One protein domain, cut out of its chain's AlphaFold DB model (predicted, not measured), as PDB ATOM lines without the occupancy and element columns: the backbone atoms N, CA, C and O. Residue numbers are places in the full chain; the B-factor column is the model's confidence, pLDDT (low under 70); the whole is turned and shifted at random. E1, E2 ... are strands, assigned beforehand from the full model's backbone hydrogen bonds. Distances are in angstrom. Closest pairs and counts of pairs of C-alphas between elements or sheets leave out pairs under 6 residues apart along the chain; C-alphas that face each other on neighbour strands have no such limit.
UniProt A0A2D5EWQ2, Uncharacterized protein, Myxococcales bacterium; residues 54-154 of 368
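AT A GLANCE: This is residues 54 to 154 of the 368 residues of an uncharacterized protein of Myxococcales bacterium (UniProt A0A2D5EWQ2). With little regular structure, the domain is a rod of three small antiparallel units in a row: hairpin E1 E2 at one end, hairpin E3 E4 in the middle, sheet E5 E6 E7 at the other end. The 101 printed residues, 39 in seven strands E1 to E7, have no named helix; the class is all strand. The whole is loose, radius of gyration of the C-alphas 17.7 A, spanning 56 by 25 by 15 A.

IN THESE COORDINATES: E1 (55 to 57) begins at C-alpha (-46.489, -5.907, 6.409); E2 is 60 to 62. E3 (89 to 96) is 22.3 A long, E4 (99 to 106) 22.6 A. E5 is 128 to 132, E6 (136 to 143) 22.2 A, and E7 (146 to 149) ends at C-alpha (-12.876, -29.321, -7.812).

HOW THE PARTS SIT: N 55 and O 62 are 2.8 A apart in E1 and E2, N 94 and O 101 3.0 A in E3 and E4. E5 E6 E7 is a meander, each strand the antiparallel neighbour of the one before: N 130 and O 138, 2.9 A; N 141 and O 148, 2.9 A. It makes a sandwich, two sheets face to face, with E3 E4, planes 40 degrees apart; the closest C-alphas of E4 and E5, Gly 101 and Cys 132, are 5.5 A apart. E2 and E3 are apart.

THE WHOLE: The C-alphas farthest apart, Glu 54 and Gly 124, are 56.1 A apart. Links E2 to E3 and E4 to E5 are long. The printed part has no cut; no printed residue is under 70.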
ATOM      1  N   GLU A  54     -50.173  -5.728   9.631       85.62
ATOM      2  CA  GLU A  54     -49.423  -6.663   8.791       85.62
ATOM      3  C   GLU A  54     -48.625  -5.940   7.685       85.62
ATOM      4  O   GLU A  54     -49.139  -5.073   6.969       85.62
ATOM      5  N   VAL A  55     -47.376  -6.353   7.487       83.31
ATOM      6  CA  VAL A  55     -46.489  -5.907   6.409       83.31
ATOM      7  C   VAL A  55     -46.425  -6.990   5.335       83.31
ATOM      8  O   VAL A  55     -46.458  -8.182   5.621       83.31
ATOM      9  N   CYS A  56     -46.376  -6.575   4.068       80.44
ATOM     10  CA  CYS A  56     -46.213  -7.501   2.953       80.44
ATOM     11  C   CYS A  56     -44.729  -7.831   2.764       80.44
ATOM     12  O   CYS A  56     -43.975  -6.968   2.311       80.44
ATOM     13  N   VAL A  57     -44.339  -9.064   3.074       76.69
ATOM     14  CA  VAL A  57     -42.982  -9.594   2.882       76.69
ATOM     15  C   VAL A  57     -43.092 -10.782   1.927       76.69
ATOM     16  O   VAL A  57     -43.897 -11.684   2.136       76.69
ATOM     17  N   GLU A  58     -42.404 -10.704   0.784       77.62
ATOM     18  CA  GLU A  58     -42.390 -11.744  -0.268       77.62
ATOM     19  C   GLU A  58     -43.767 -12.273  -0.736       77.62
ATOM     20  O   GLU A  58     -43.909 -13.385  -1.241       77.62
ATOM     21  N   GLY A  59     -44.818 -11.457  -0.630       81.94
ATOM     22  CA  GLY A  59     -46.164 -11.813  -1.087       81.94
ATOM     23  C   GLY A  59     -47.028 -12.476  -0.015       81.94
ATOM     24  O   GLY A  59     -48.163 -12.856  -0.312       81.94
ATOM     25  N   ARG A  60     -46.537 -12.554   1.227       81.38
ATOM     26  CA  ARG A  60     -47.290 -12.945   2.423       81.38
ATOM     27  C   ARG A  60     -47.480 -11.750   3.357       81.38
ATOM     28  O   ARG A  60     -46.648 -10.849   3.418       81.38
ATOM     29  N   CYS A  61     -48.609 -11.733   4.056       82.75
ATOM     30  CA  CYS A  61     -48.901 -10.733   5.075       82.75
ATOM     31  C   CYS A  61     -48.418 -11.249   6.422       82.75
ATOM     32  O   CYS A  61     -48.944 -12.250   6.905       82.75
ATOM     33  N   VAL A  62     -47.413 -10.587   6.985       82.44
ATOM     34  CA  VAL A  62     -46.779 -10.966   8.249       82.44
ATOM     35  C   VAL A  62     -46.986  -9.849   9.259       82.44
ATOM     36  O   VAL A  62     -46.889  -8.672   8.917       82.44
ATOM     37  N   VAL A  63     -47.318 -10.185  10.500       83.50
ATOM     38  CA  VAL A  63     -47.379  -9.192  11.578       83.50
ATOM     39  C   VAL A  63     -45.939  -8.961  12.055       83.50
ATOM     40  O   VAL A  63     -45.311  -9.925  12.486       83.50
ATOM     41  N   PRO A  64     -45.385  -7.735  11.985       79.31
ATOM     42  CA  PRO A  64     -44.019  -7.467  12.440       79.31
ATOM     43  C   PRO A  64     -43.785  -7.943  13.876       79.31
ATOM     44  O   PRO A  64     -44.652  -7.745  14.733       79.31
ATOM     45  N   GLY A  65     -42.630  -8.562  14.133       80.00
ATOM     46  CA  GLY A  65     -42.309  -9.159  15.433       80.00
ATOM     47  C   GLY A  65     -43.074 -10.450  15.750       80.00
ATOM     48  O   GLY A  65     -43.090 -10.876  16.903       80.00
ATOM     49  N   THR A  66     -43.753 -11.052  14.768       87.19
ATOM     50  CA  THR A  66     -44.345 -12.388  14.922       87.19
ATOM     51  C   THR A  66     -43.360 -13.423  14.429       87.19
ATOM     52  O   THR A  66     -42.810 -13.273  13.350       87.19
ATOM     53  N   ASP A  67     -43.164 -14.445  15.237       88.88
ATOM     54  CA  ASP A  67     -42.452 -15.670  14.910       88.88
ATOM     55  C   ASP A  67     -43.465 -16.637  14.270       88.88
ATOM     56  O   ASP A  67     -44.474 -16.975  14.903       88.88
ATOM     57  N   LEU A  68     -43.298 -16.945  12.979       86.31
ATOM     58  CA  LEU A  68     -44.312 -17.652  12.187       86.31
ATOM     59  C   LEU A  68     -44.199 -19.176  12.248       86.31
ATOM     60  O   LEU A  68     -45.219 -19.851  12.057       86.31
ATOM     61  N   ASP A  69     -43.018 -19.711  12.536       87.25
ATOM     62  CA  ASP A  69     -42.775 -21.146  12.673       87.25
ATOM     63  C   ASP A  69     -42.434 -21.590  14.109       87.25
ATOM     64  O   ASP A  69     -42.302 -22.791  14.368       87.25
ATOM     65  N   GLU A  70     -42.467 -20.643  15.050       90.19
ATOM     66  CA  GLU A  70     -42.309 -20.819  16.495       90.19
ATOM     67  C   GLU A  70     -40.876 -21.209  16.927       90.19
ATOM     68  O   GLU A  70     -40.703 -21.892  17.946       90.19
ATOM     69  N   ASP A  71     -39.841 -20.797  16.182       84.00
ATOM     70  CA  ASP A  71     -38.427 -21.069  16.498       84.00
ATOM     71  C   ASP A  71     -37.777 -20.047  17.469       84.00
ATOM     72  O   ASP A  71     -36.675 -20.261  17.993       84.00
ATOM     73  N   GLY A  72     -38.491 -18.965  17.788       89.12
ATOM     74  CA  GLY A  72     -38.063 -17.855  18.638       89.12
ATOM     75  C   GLY A  72     -37.421 -16.679  17.892       89.12
ATOM     76  O   GLY A  72     -36.930 -15.744  18.544       89.12
ATOM     77  N   VAL A  73     -37.392 -16.699  16.561       87.50
ATOM     78  CA  VAL A  73     -36.911 -15.628  15.689       87.50
ATOM     79  C   VAL A  73     -38.096 -14.804  15.184       87.50
ATOM     80  O   VAL A  73     -39.175 -15.301  14.908       87.50
ATOM     81  N   GLU A  74     -37.932 -13.481  15.127       89.75
ATOM     82  CA  GLU A  74     -38.985 -12.609  14.596       89.75
ATOM     83  C   GLU A  74     -38.950 -12.677  13.069       89.75
ATOM     84  O   GLU A  74     -37.858 -12.645  12.508       89.75
ATOM     85  N   ALA A  75     -40.112 -12.684  12.412       85.94
ATOM     86  CA  ALA A  75     -40.216 -12.893  10.970       85.94
ATOM     87  C   ALA A  75     -39.380 -11.954  10.088       85.94
ATOM     88  O   ALA A  75     -38.958 -12.302   8.993       85.94
ATOM     89  N   ASP A  76     -39.110 -10.728  10.539       83.44
ATOM     90  CA  ASP A  76     -38.255  -9.783   9.809       83.44
ATOM     91  C   ASP A  76     -36.751 -10.081   9.929       83.44
ATOM     92  O   ASP A  76     -35.944  -9.474   9.224       83.44
ATOM     93  N   LEU A  77     -36.383 -10.997  10.818       88.88
ATOM     94  CA  LEU A  77     -35.028 -11.482  11.058       88.88
ATOM     95  C   LEU A  77     -34.883 -12.966  10.703       88.88
ATOM     96  O   LEU A  77     -33.764 -13.473  10.743       88.88
ATOM     97  N   ASP A  78     -35.981 -13.634  10.360       88.38
ATOM     98  CA  ASP A  78     -36.044 -15.019   9.916       88.38
ATOM     99  C   ASP A  78     -35.789 -15.120   8.403       88.38
ATOM    100  O   ASP A  78     -36.212 -14.293   7.597       88.38
ATOM    101  N   CYS A  79     -35.026 -16.129   8.015       90.75
ATOM    102  CA  CYS A  79     -34.628 -16.404   6.648       90.75
ATOM    103  C   CYS A  79     -35.631 -17.299   5.909       90.75
ATOM    104  O   CYS A  79     -35.594 -17.350   4.672       90.75
ATOM    105  N   ASP A  80     -36.477 -18.024   6.643       88.69
ATOM    106  CA  ASP A  80     -37.605 -18.802   6.144       88.69
ATOM    107  C   ASP A  80     -38.630 -19.033   7.265       88.69
ATOM    108  O   ASP A  80     -38.650 -20.092   7.875       88.69
ATOM    109  N   ASP A  81     -39.561 -18.086   7.408       84.44
ATOM    110  CA  ASP A  81     -40.733 -18.079   8.309       84.44
ATOM    111  C   ASP A  81     -41.657 -19.325   8.282       84.44
ATOM    112  O   ASP A  81     -42.764 -19.328   8.838       84.44
ATOM    113  N   ALA A  82     -41.327 -20.340   7.491       86.94
ATOM    114  CA  ALA A  82     -42.075 -21.580   7.382       86.94
ATOM    115  C   ALA A  82     -41.261 -22.823   7.775       86.94
ATOM    116  O   ALA A  82     -41.830 -23.925   7.741       86.94
ATOM    117  N   ASP A  83     -39.976 -22.680   8.105       87.56
ATOM    118  CA  ASP A  83     -39.086 -23.772   8.487       87.56
ATOM    119  C   ASP A  83     -38.312 -23.424   9.773       87.56
ATOM    120  O   ASP A  83     -37.247 -22.814   9.695       87.56
ATOM    121  N   PRO A  84     -38.724 -23.962  10.940       87.31
ATOM    122  CA  PRO A  84     -38.151 -23.594  12.241       87.31
ATOM    123  C   PRO A  84     -36.713 -24.098  12.448       87.31
ATOM    124  O   PRO A  84     -36.160 -24.048  13.548       87.31
ATOM    125  N   SER A  85     -36.106 -24.702  11.423       86.12
ATOM    126  CA  SER A  85     -34.681 -25.027  11.393       86.12
ATOM    127  C   SER A  85     -33.820 -23.930  10.754       86.12
ATOM    128  O   SER A  85     -32.588 -24.020  10.796       86.12
ATOM    129  N   VAL A  86     -34.445 -22.903  10.179       87.94
ATOM    130  CA  VAL A  86     -33.818 -21.812   9.438       87.94
ATOM    131  C   VAL A  86     -34.009 -20.506  10.210       87.94
ATOM    132  O   VAL A  86     -34.872 -19.724   9.893       87.94
ATOM    133  N   GLY A  87     -33.158 -20.232  11.202       87.94
ATOM    134  CA  GLY A  87     -33.251 -18.982  11.973       87.94
ATOM    135  C   GLY A  87     -32.480 -17.803  11.350       87.94
ATOM    136  O   GLY A  87     -32.080 -17.829  10.190       87.94
ATOM    137  N   ARG A  88     -32.133 -16.795  12.173       89.56
ATOM    138  CA  ARG A  88     -31.454 -15.530  11.760       89.56
ATOM    139  C   ARG A  88     -30.123 -15.663  11.021       89.56
ATOM    140  O   ARG A  88     -29.653 -14.705  10.406       89.56
ATOM    141  N   MET A  89     -29.459 -16.800  11.185       86.38
ATOM    142  CA  MET A  89     -28.181 -17.111  10.558       86.38
ATOM    143  C   MET A  89     -28.221 -18.559  10.105       86.38
ATOM    144  O   MET A  89     -28.330 -19.459  10.934       86.38
ATOM    145  N   THR A  90     -28.112 -18.776   8.800       89.50
ATOM    146  CA  THR A  90     -28.041 -20.114   8.211       89.50
ATOM    147  C   THR A  90     -27.295 -20.069   6.876       89.50
ATOM    148  O   THR A  90     -27.028 -18.998   6.327       89.50
ATOM    149  N   GLU A  91     -26.953 -21.236   6.341       90.62
ATOM    150  CA  GLU A  91     -26.330 -21.385   5.029       90.62
ATOM    151  C   GLU A  91     -27.077 -22.431   4.207       90.62
ATOM    152  O   GLU A  91     -27.528 -23.447   4.735       90.62
ATOM    153  N   ARG A  92     -27.144 -22.222   2.889       90.69
ATOM    154  CA  ARG A  92     -27.614 -23.249   1.952       90.69
ATOM    155  C   ARG A  92     -26.741 -23.323   0.710       90.69
ATOM    156  O   ARG A  92     -26.232 -22.306   0.232       90.69
ATOM    157  N   THR A  93     -26.606 -24.524   0.149       92.31
ATOM    158  CA  THR A  93     -25.983 -24.695  -1.167       92.31
ATOM    159  C   THR A  93     -26.808 -23.999  -2.248       92.31
ATOM    160  O   THR A  93     -28.013 -24.209  -2.372       92.31
ATOM    161  N   CYS A  94     -26.120 -23.250  -3.101       94.75
ATOM    162  CA  CYS A  94     -26.660 -22.689  -4.331       94.75
ATOM    163  C   CYS A  94     -25.809 -23.125  -5.538       94.75
ATOM    164  O   CYS A  94     -24.687 -23.621  -5.392       94.75
ATOM    165  N   THR A  95     -26.336 -22.975  -6.754       95.19
ATOM    166  CA  THR A  95     -25.643 -23.381  -7.990       95.19
ATOM    167  C   THR A  95     -25.725 -22.304  -9.057       95.19
ATOM    168  O   THR A  95     -26.799 -21.761  -9.304       95.19
ATOM    169  N   SER A  96     -24.617 -22.081  -9.759       93.88
ATOM    170  CA  SER A  96     -24.560 -21.326 -11.010       93.88
ATOM    171  C   SER A  96     -24.328 -22.271 -12.197       93.88
ATOM    172  O   SER A  96     -24.185 -23.485 -12.043       93.88
ATOM    173  N   ALA A  97     -24.215 -21.710 -13.404       92.19
ATOM    174  CA  ALA A  97     -23.787 -22.469 -14.580       92.19
ATOM    175  C   ALA A  97     -22.364 -23.052 -14.451       92.19
ATOM    176  O   ALA A  97     -22.017 -23.969 -15.194       92.19
ATOM    177  N   CYS A  98     -21.547 -22.526 -13.533       92.19
ATOM    178  CA  CYS A  98     -20.110 -22.791 -13.464       92.19
ATOM    179  C   CYS A  98     -19.655 -23.466 -12.169       92.19
ATOM    180  O   CYS A  98     -18.465 -23.751 -12.018       92.19
ATOM    181  N   GLY A  99     -20.570 -23.740 -11.240       90.81
ATOM    182  CA  GLY A  99     -20.254 -24.482 -10.029       90.81
ATOM    183  C   GLY A  99     -21.307 -24.359  -8.937       90.81
ATOM    184  O   GLY A  99     -22.392 -23.815  -9.131       90.81
ATOM    185  N   THR A 100     -20.956 -24.894  -7.776       92.19
ATOM    186  CA  THR A 100     -21.683 -24.720  -6.518       92.19
ATOM    187  C   THR A 100     -21.133 -23.519  -5.752       92.19
ATOM    188  O   THR A 100     -19.981 -23.131  -5.952       92.19
ATOM    189  N   GLY A 101     -21.942 -22.970  -4.856       93.44
ATOM    190  CA  GLY A 101     -21.554 -21.961  -3.877       93.44
ATOM    191  C   GLY A 101     -22.496 -21.995  -2.682       93.44
ATOM    192  O   GLY A 101     -23.223 -22.974  -2.488       93.44
ATOM    193  N   VAL A 102     -22.499 -20.917  -1.907       93.56
ATOM    194  CA  VAL A 102     -23.325 -20.764  -0.707       93.56
ATOM    195  C   VAL A 102     -24.133 -19.480  -0.805       93.56
ATOM    196  O   VAL A 102     -23.624 -18.456  -1.256       93.56
ATOM    197  N   GLU A 103     -25.385 -19.537  -0.373       94.12
ATOM    198  CA  GLU A 103     -26.128 -18.355   0.056       94.12
ATOM    199  C   GLU A 103     -26.103 -18.341   1.580       94.12
ATOM    200  O   GLU A 103     -26.376 -19.365   2.215       94.12
ATOM    201  N   ARG A 104     -25.731 -17.201   2.163       92.06
ATOM    202  CA  ARG A 104     -25.796 -16.991   3.609       92.06
ATOM    203  C   ARG A 104     -27.014 -16.172   3.919       92.06
ATOM    204  O   ARG A 104     -27.264 -15.189   3.229       92.06
ATOM    205  N   CYS A 105     -27.737 -16.555   4.951       91.94
ATOM    206  CA  CYS A 105     -28.706 -15.649   5.507       91.94
ATOM    207  C   CYS A 105     -28.100 -14.865   6.666       91.94
ATOM    208  O   CYS A 105     -27.515 -15.453   7.579       91.94
ATOM    209  N   THR A 106     -28.267 -13.548   6.610       90.38
ATOM    210  CA  THR A 106     -27.835 -12.619   7.648       90.38
ATOM    211  C   THR A 106     -29.007 -11.698   7.972       90.38
ATOM    212  O   THR A 106     -29.432 -10.929   7.110       90.38
ATOM    213  N   ASP A 107     -29.524 -11.777   9.203       86.44
ATOM    214  CA  ASP A 107     -30.613 -10.929   9.715       86.44
ATOM    215  C   ASP A 107     -31.849 -10.914   8.787       86.44
ATOM    216  O   ASP A 107     -32.305  -9.859   8.343       86.44
ATOM    217  N   GLY A 108     -32.360 -12.104   8.450       87.06
ATOM    218  CA  GLY A 108     -33.588 -12.289   7.667       87.06
ATOM    219  C   GLY A 108     -33.452 -12.047   6.163       87.06
ATOM    220  O   GLY A 108     -34.439 -11.988   5.436       87.06
ATOM    221  N   SER A 109     -32.230 -11.865   5.654       89.38
ATOM    222  CA  SER A 109     -31.977 -11.668   4.223       89.38
ATOM    223  C   SER A 109     -30.940 -12.649   3.687       89.38
ATOM    224  O   SER A 109     -29.812 -12.708   4.176       89.38
ATOM    225  N   TRP A 110     -31.304 -13.377   2.627       91.50
ATOM    226  CA  TRP A 110     -30.370 -14.208   1.868       91.50
ATOM    227  C   TRP A 110     -29.441 -13.341   1.007       91.50
ATOM    228  O   TRP A 110     -29.882 -12.560   0.162       91.50
ATOM    229  N   GLU A 111     -28.139 -13.501   1.208       93.94
ATOM    230  CA  GLU A 111     -27.095 -12.935   0.362       93.94
ATOM    231  C   GLU A 111     -27.057 -13.621  -1.011       93.94
ATOM    232  O   GLU A 111     -27.552 -14.732  -1.200       93.94
ATOM    233  N   ALA A 112     -26.438 -12.952  -1.988       94.81
ATOM    234  CA  ALA A 112     -26.276 -13.510  -3.323       94.81
ATOM    235  C   ALA A 112     -25.411 -14.779  -3.299       94.81
ATOM    236  O   ALA A 112     -24.382 -14.837  -2.627       94.81
ATOM    237  N   CYS A 113     -25.806 -15.760  -4.107       95.81
ATOM    238  CA  CYS A 113     -25.075 -17.007  -4.275       95.81
ATOM    239  C   CYS A 113     -23.597 -16.776  -4.628       95.81
ATOM    240  O   CYS A 113     -23.281 -16.159  -5.645       95.81
ATOM    241  N   THR A 114     -22.683 -17.347  -3.839       95.75
ATOM    242  CA  THR A 114     -21.230 -17.240  -4.071       95.75
ATOM    243  C   THR A 114     -20.704 -18.180  -5.161       95.75
ATOM    244  O   THR A 114     -19.496 -18.250  -5.401       95.75
ATOM    245  N   ALA A 115     -21.594 -18.912  -5.844       94.56
ATOM    246  CA  ALA A 115     -21.207 -19.813  -6.920       94.56
ATOM    247  C   ALA A 115     -20.526 -19.026  -8.056       94.56
ATOM    248  O   ALA A 115     -21.033 -17.982  -8.470       94.56
ATOM    249  N   PRO A 116     -19.407 -19.518  -8.615       93.44
ATOM    250  CA  PRO A 116     -18.668 -18.782  -9.633       93.44
ATOM    251  C   PRO A 116     -19.528 -18.449 -10.852       93.44
ATOM    252  O   PRO A 116     -20.252 -19.307 -11.341       93.44
ATOM    253  N   GLU A 117     -19.405 -17.252 -11.416       94.38
ATOM    254  CA  GLU A 117     -20.097 -16.909 -12.671       94.38
ATOM    255  C   GLU A 117     -19.285 -17.290 -13.920       94.38
ATOM    256  O   GLU A 117     -19.816 -17.329 -15.030       94.38
ATOM    257  N   THR A 118     -17.992 -17.595 -13.750       93.50
ATOM    258  CA  THR A 118     -17.074 -17.957 -14.836       93.50
ATOM    259  C   THR A 118     -16.653 -19.423 -14.764       93.50
ATOM    260  O   THR A 118     -16.104 -19.909 -13.765       93.50
ATOM    261  N   CYS A 119     -16.931 -20.128 -15.862       93.25
ATOM    262  CA  CYS A 119     -16.667 -21.555 -16.048       93.25
ATOM    263  C   CYS A 119     -15.251 -21.786 -16.583       93.25
ATOM    264  O   CYS A 119     -14.613 -22.792 -16.270       93.25
ATOM    265  N   ASP A 120     -14.779 -20.826 -17.375       95.75
ATOM    266  CA  ASP A 120     -13.538 -20.925 -18.119       95.75
ATOM    267  C   ASP A 120     -12.340 -20.474 -17.277       95.75
ATOM    268  O   ASP A 120     -12.434 -19.585 -16.425       95.75
ATOM    269  N   CYS A 121     -11.195 -21.086 -17.554       96.12
ATOM    270  CA  CYS A 121      -9.902 -20.744 -16.975       96.12
ATOM    271  C   CYS A 121      -8.792 -20.920 -18.007       96.12
ATOM    272  O   CYS A 121      -8.940 -21.646 -18.993       96.12
ATOM    273  N   THR A 122      -7.648 -20.273 -17.793       96.75
ATOM    274  CA  THR A 122      -6.472 -20.499 -18.642       96.75
ATOM    275  C   THR A 122      -5.633 -21.647 -18.073       96.75
ATOM    276  O   THR A 122      -5.285 -21.609 -16.895       96.75
ATOM    277  N   PRO A 123      -5.236 -22.666 -18.861       94.19
ATOM    278  CA  PRO A 123      -4.330 -23.701 -18.367       94.19
ATOM    279  C   PRO A 123      -3.049 -23.106 -17.761       94.19
ATOM    280  O   PRO A 123      -2.347 -22.328 -18.406       94.19
ATOM    281  N   GLY A 124      -2.746 -23.482 -16.516       89.38
ATOM    282  CA  GLY A 124      -1.633 -22.925 -15.737       89.38
ATOM    283  C   GLY A 124      -1.998 -21.721 -14.860       89.38
ATOM    284  O   GLY A 124      -1.136 -21.233 -14.130       89.38
ATOM    285  N   GLU A 125      -3.250 -21.263 -14.895       96.69
ATOM    286  CA  GLU A 125      -3.788 -20.294 -13.941       96.69
ATOM    287  C   GLU A 125      -3.724 -20.860 -12.508       96.69
ATOM    288  O   GLU A 125      -3.947 -22.064 -12.309       96.69
ATOM    289  N   PRO A 126      -3.361 -20.041 -11.500       96.19
ATOM    290  CA  PRO A 126      -3.344 -20.489 -10.114       96.19
ATOM    291  C   PRO A 126      -4.725 -20.988  -9.695       96.19
ATOM    292  O   PRO A 126      -5.744 -20.459 -10.124       96.19
ATOM    293  N   ALA A 127      -4.751 -22.001  -8.830       95.56
ATOM    294  CA  ALA A 127      -5.998 -22.487  -8.255       95.56
ATOM    295  C   ALA A 127      -6.778 -21.363  -7.564       95.56
ATOM    296  O   ALA A 127      -6.169 -20.492  -6.939       95.56
ATOM    297  N   ARG A 128      -8.108 -21.433  -7.636       94.31
ATOM    298  CA  ARG A 128      -9.007 -20.551  -6.885       94.31
ATOM    299  C   ARG A 128      -9.613 -21.281  -5.694       94.31
ATOM    300  O   ARG A 128      -9.678 -22.510  -5.687       94.31
ATOM    301  N   GLU A 129     -10.066 -20.518  -4.715       94.25
ATOM    302  CA  GLU A 129     -10.882 -21.022  -3.616       94.25
ATOM    303  C   GLU A 129     -12.325 -20.594  -3.852       94.25
ATOM    304  O   GLU A 129     -12.583 -19.456  -4.243       94.25
ATOM    305  N   ILE A 130     -13.249 -21.529  -3.665       93.50
ATOM    306  CA  ILE A 130     -14.683 -21.264  -3.647       93.50
ATOM    307  C   ILE A 130     -15.219 -21.567  -2.255       93.50
ATOM    308  O   ILE A 130     -14.699 -22.445  -1.561       93.50
ATOM    309  N   GLU A 131     -16.248 -20.834  -1.855       92.12
ATOM    310  CA  GLU A 131     -16.949 -21.088  -0.605       92.12
ATOM    311  C   GLU A 131     -17.878 -22.296  -0.751       92.12
ATOM    312  O   GLU A 131     -18.457 -22.545  -1.813       92.12
ATOM    313  N   CYS A 132     -18.020 -23.057   0.324       89.38
ATOM    314  CA  CYS A 132     -18.973 -24.150   0.442       89.38
ATOM    315  C   CYS A 132     -19.518 -24.215   1.878       89.38
ATOM    316  O   CYS A 132     -19.104 -23.435   2.735       89.38
ATOM    317  N   GLU A 133     -20.518 -25.069   2.113       86.75
ATOM    318  CA  GLU A 133     -21.297 -25.070   3.360       86.75
ATOM    319  C   GLU A 133     -20.428 -25.160   4.621       86.75
ATOM    320  O   GLU A 133     -19.342 -25.753   4.627       86.75
ATOM    321  N   ARG A 134     -20.960 -24.613   5.717       87.62
ATOM    322  CA  ARG A 134     -20.327 -24.515   7.032       87.62
ATOM    323  C   ARG A 134     -19.052 -23.688   6.975       87.62
ATOM    324  O   ARG A 134     -18.015 -24.125   7.478       87.62
ATOM    325  N   CYS A 135     -19.130 -22.513   6.344       87.56
ATOM    326  CA  CYS A 135     -18.001 -21.598   6.127       87.56
ATOM    327  C   CYS A 135     -16.762 -22.299   5.551       87.56
ATOM    328  O   CYS A 135     -15.620 -21.955   5.874       87.56
ATOM    329  N   GLY A 136     -16.982 -23.349   4.762       89.62
ATOM    330  CA  GLY A 136     -15.906 -24.145   4.220       89.62
ATOM    331  C   GLY A 136     -15.310 -23.519   2.971       89.62
ATOM    332  O   GLY A 136     -15.949 -22.725   2.279       89.62
ATOM    333  N   THR A 137     -14.080 -23.914   2.650       91.81
ATOM    334  CA  THR A 137     -13.459 -23.579   1.365       91.81
ATOM    335  C   THR A 137     -13.094 -24.838   0.593       91.81
ATOM    336  O   THR A 137     -12.680 -25.860   1.153       91.81
ATOM    337  N   GLN A 138     -13.261 -24.775  -0.726       94.06
ATOM    338  CA  GLN A 138     -12.829 -25.804  -1.658       94.06
ATOM    339  C   GLN A 138     -11.894 -25.199  -2.695       94.06
ATOM    340  O   GLN A 138     -12.182 -24.180  -3.324       94.06
ATOM    341  N   ARG A 139     -10.768 -25.875  -2.909       95.06
ATOM    342  CA  ARG A 139      -9.827 -25.529  -3.964       95.06
ATOM    343  C   ARG A 139     -10.361 -26.007  -5.313       95.06
ATOM    344  O   ARG A 139     -10.802 -27.146  -5.441       95.06
ATOM    345  N   GLN A 140     -10.264 -25.168  -6.337       95.75
ATOM    346  CA  GLN A 140     -10.495 -25.539  -7.729       95.75
ATOM    347  C   GLN A 140      -9.228 -25.326  -8.555       95.75
ATOM    348  O   GLN A 140      -8.542 -24.315  -8.416       95.75
ATOM    349  N   VAL A 141      -8.929 -26.271  -9.445       96.06
ATOM    350  CA  VAL A 141      -7.806 -26.204 -10.389       96.06
ATOM    351  C   VAL A 141      -8.316 -26.137 -11.818       96.06
ATOM    352  O   VAL A 141      -9.348 -26.719 -12.148       96.06
ATOM    353  N   CYS A 142      -7.578 -25.439 -12.675       96.94
ATOM    354  CA  CYS A 142      -7.893 -25.382 -14.092       96.94
ATOM    355  C   CYS A 142      -7.440 -26.668 -14.797       96.94
ATOM    356  O   CYS A 142      -6.237 -26.929 -14.887       96.94
ATOM    357  N   VAL A 143      -8.387 -27.452 -15.316       95.31
ATOM    358  CA  VAL A 143      -8.127 -28.659 -16.115       95.31
ATOM    359  C   VAL A 143      -8.768 -28.465 -17.480       95.31
ATOM    360  O   VAL A 143      -9.970 -28.246 -17.576       95.31
ATOM    361  N   ASP A 144      -7.954 -28.495 -18.536       94.50
ATOM    362  CA  ASP A 144      -8.406 -28.380 -19.930       94.50
ATOM    363  C   ASP A 144      -9.304 -27.160 -20.224       94.50
ATOM    364  O   ASP A 144     -10.177 -27.200 -21.087       94.50
ATOM    365  N   GLY A 145      -9.057 -26.045 -19.528       94.75
ATOM    366  CA  GLY A 145      -9.789 -24.792 -19.711       94.75
ATOM    367  C   GLY A 145     -11.055 -24.655 -18.863       94.75
ATOM    368  O   GLY A 145     -11.748 -23.651 -18.996       94.75
ATOM    369  N   SER A 146     -11.345 -25.611 -17.974       94.81
ATOM    370  CA  SER A 146     -12.470 -25.538 -17.037       94.81
ATOM    371  C   SER A 146     -12.035 -25.742 -15.586       94.81
ATOM    372  O   SER A 146     -11.151 -26.546 -15.276       94.81
ATOM    373  N   TRP A 147     -12.681 -25.019 -14.673       95.88
ATOM    374  CA  TRP A 147     -12.463 -25.201 -13.240       95.88
ATOM    375  C   TRP A 147     -12.997 -26.557 -12.778       95.88
ATOM    376  O   TRP A 147     -14.164 -26.882 -12.973       95.88
ATOM    377  N   THR A 148     -12.134 -27.347 -12.143       94.00
ATOM    378  CA  THR A 148     -12.480 -28.641 -11.551       94.00
ATOM    379  C   THR A 148     -12.172 -28.616 -10.061       94.00
ATOM    380  O   THR A 148     -11.125 -28.113  -9.649       94.00
ATOM    381  N   ASN A 149     -13.072 -29.172  -9.251       93.69
ATOM    382  CA  ASN A 149     -12.876 -29.321  -7.812       93.69
ATOM    383  C   ASN A 149     -11.647 -30.189  -7.516       93.69
ATOM    384  O   ASN A 149     -11.563 -31.331  -7.966       93.69
ATOM    385  N   ASP A 150     -10.714 -29.650  -6.737       94.25
ATOM    386  CA  ASP A 150      -9.501 -30.329  -6.297       94.25
ATOM    387  C   ASP A 150      -9.605 -30.678  -4.810       94.25
ATOM    388  O   ASP A 150      -9.147 -29.946  -3.933       94.25
ATOM    389  N   GLY A 151     -10.264 -31.804  -4.540       91.88
ATOM    390  CA  GLY A 151     -10.525 -32.297  -3.191       91.88
ATOM    391  C   GLY A 151     -11.947 -32.026  -2.697       91.88
ATOM    392  O   GLY A 151     -12.843 -31.657  -3.457       91.88
ATOM    393  N   VAL A 152     -12.161 -32.273  -1.406       91.00
ATOM    394  CA  VAL A 152     -13.442 -32.050  -0.716       91.00
ATOM    395  C   VAL A 152     -13.479 -30.660  -0.086       91.00
ATOM    396  O   VAL A 152     -12.429 -30.077   0.178       91.00
ATOM    397  N   CYS A 153     -14.679 -30.141   0.171       89.56
ATOM    398  CA  CYS A 153     -14.838 -28.913   0.945       89.56
ATOM    399  C   CYS A 153     -14.302 -29.103   2.372       89.56
ATOM    400  O   CYS A 153     -14.644 -30.086   3.035       89.56
ATOM    401  N   MET A 154     -13.468 -28.179   2.847       87.50
ATOM    402  CA  MET A 154     -13.010 -28.161   4.236       87.50
ATOM    403  C   MET A 154     -14.012 -27.378   5.081       87.50
ATOM    404  O   MET A 154     -13.942 -26.160   5.118       87.50
TER     405      MET A 154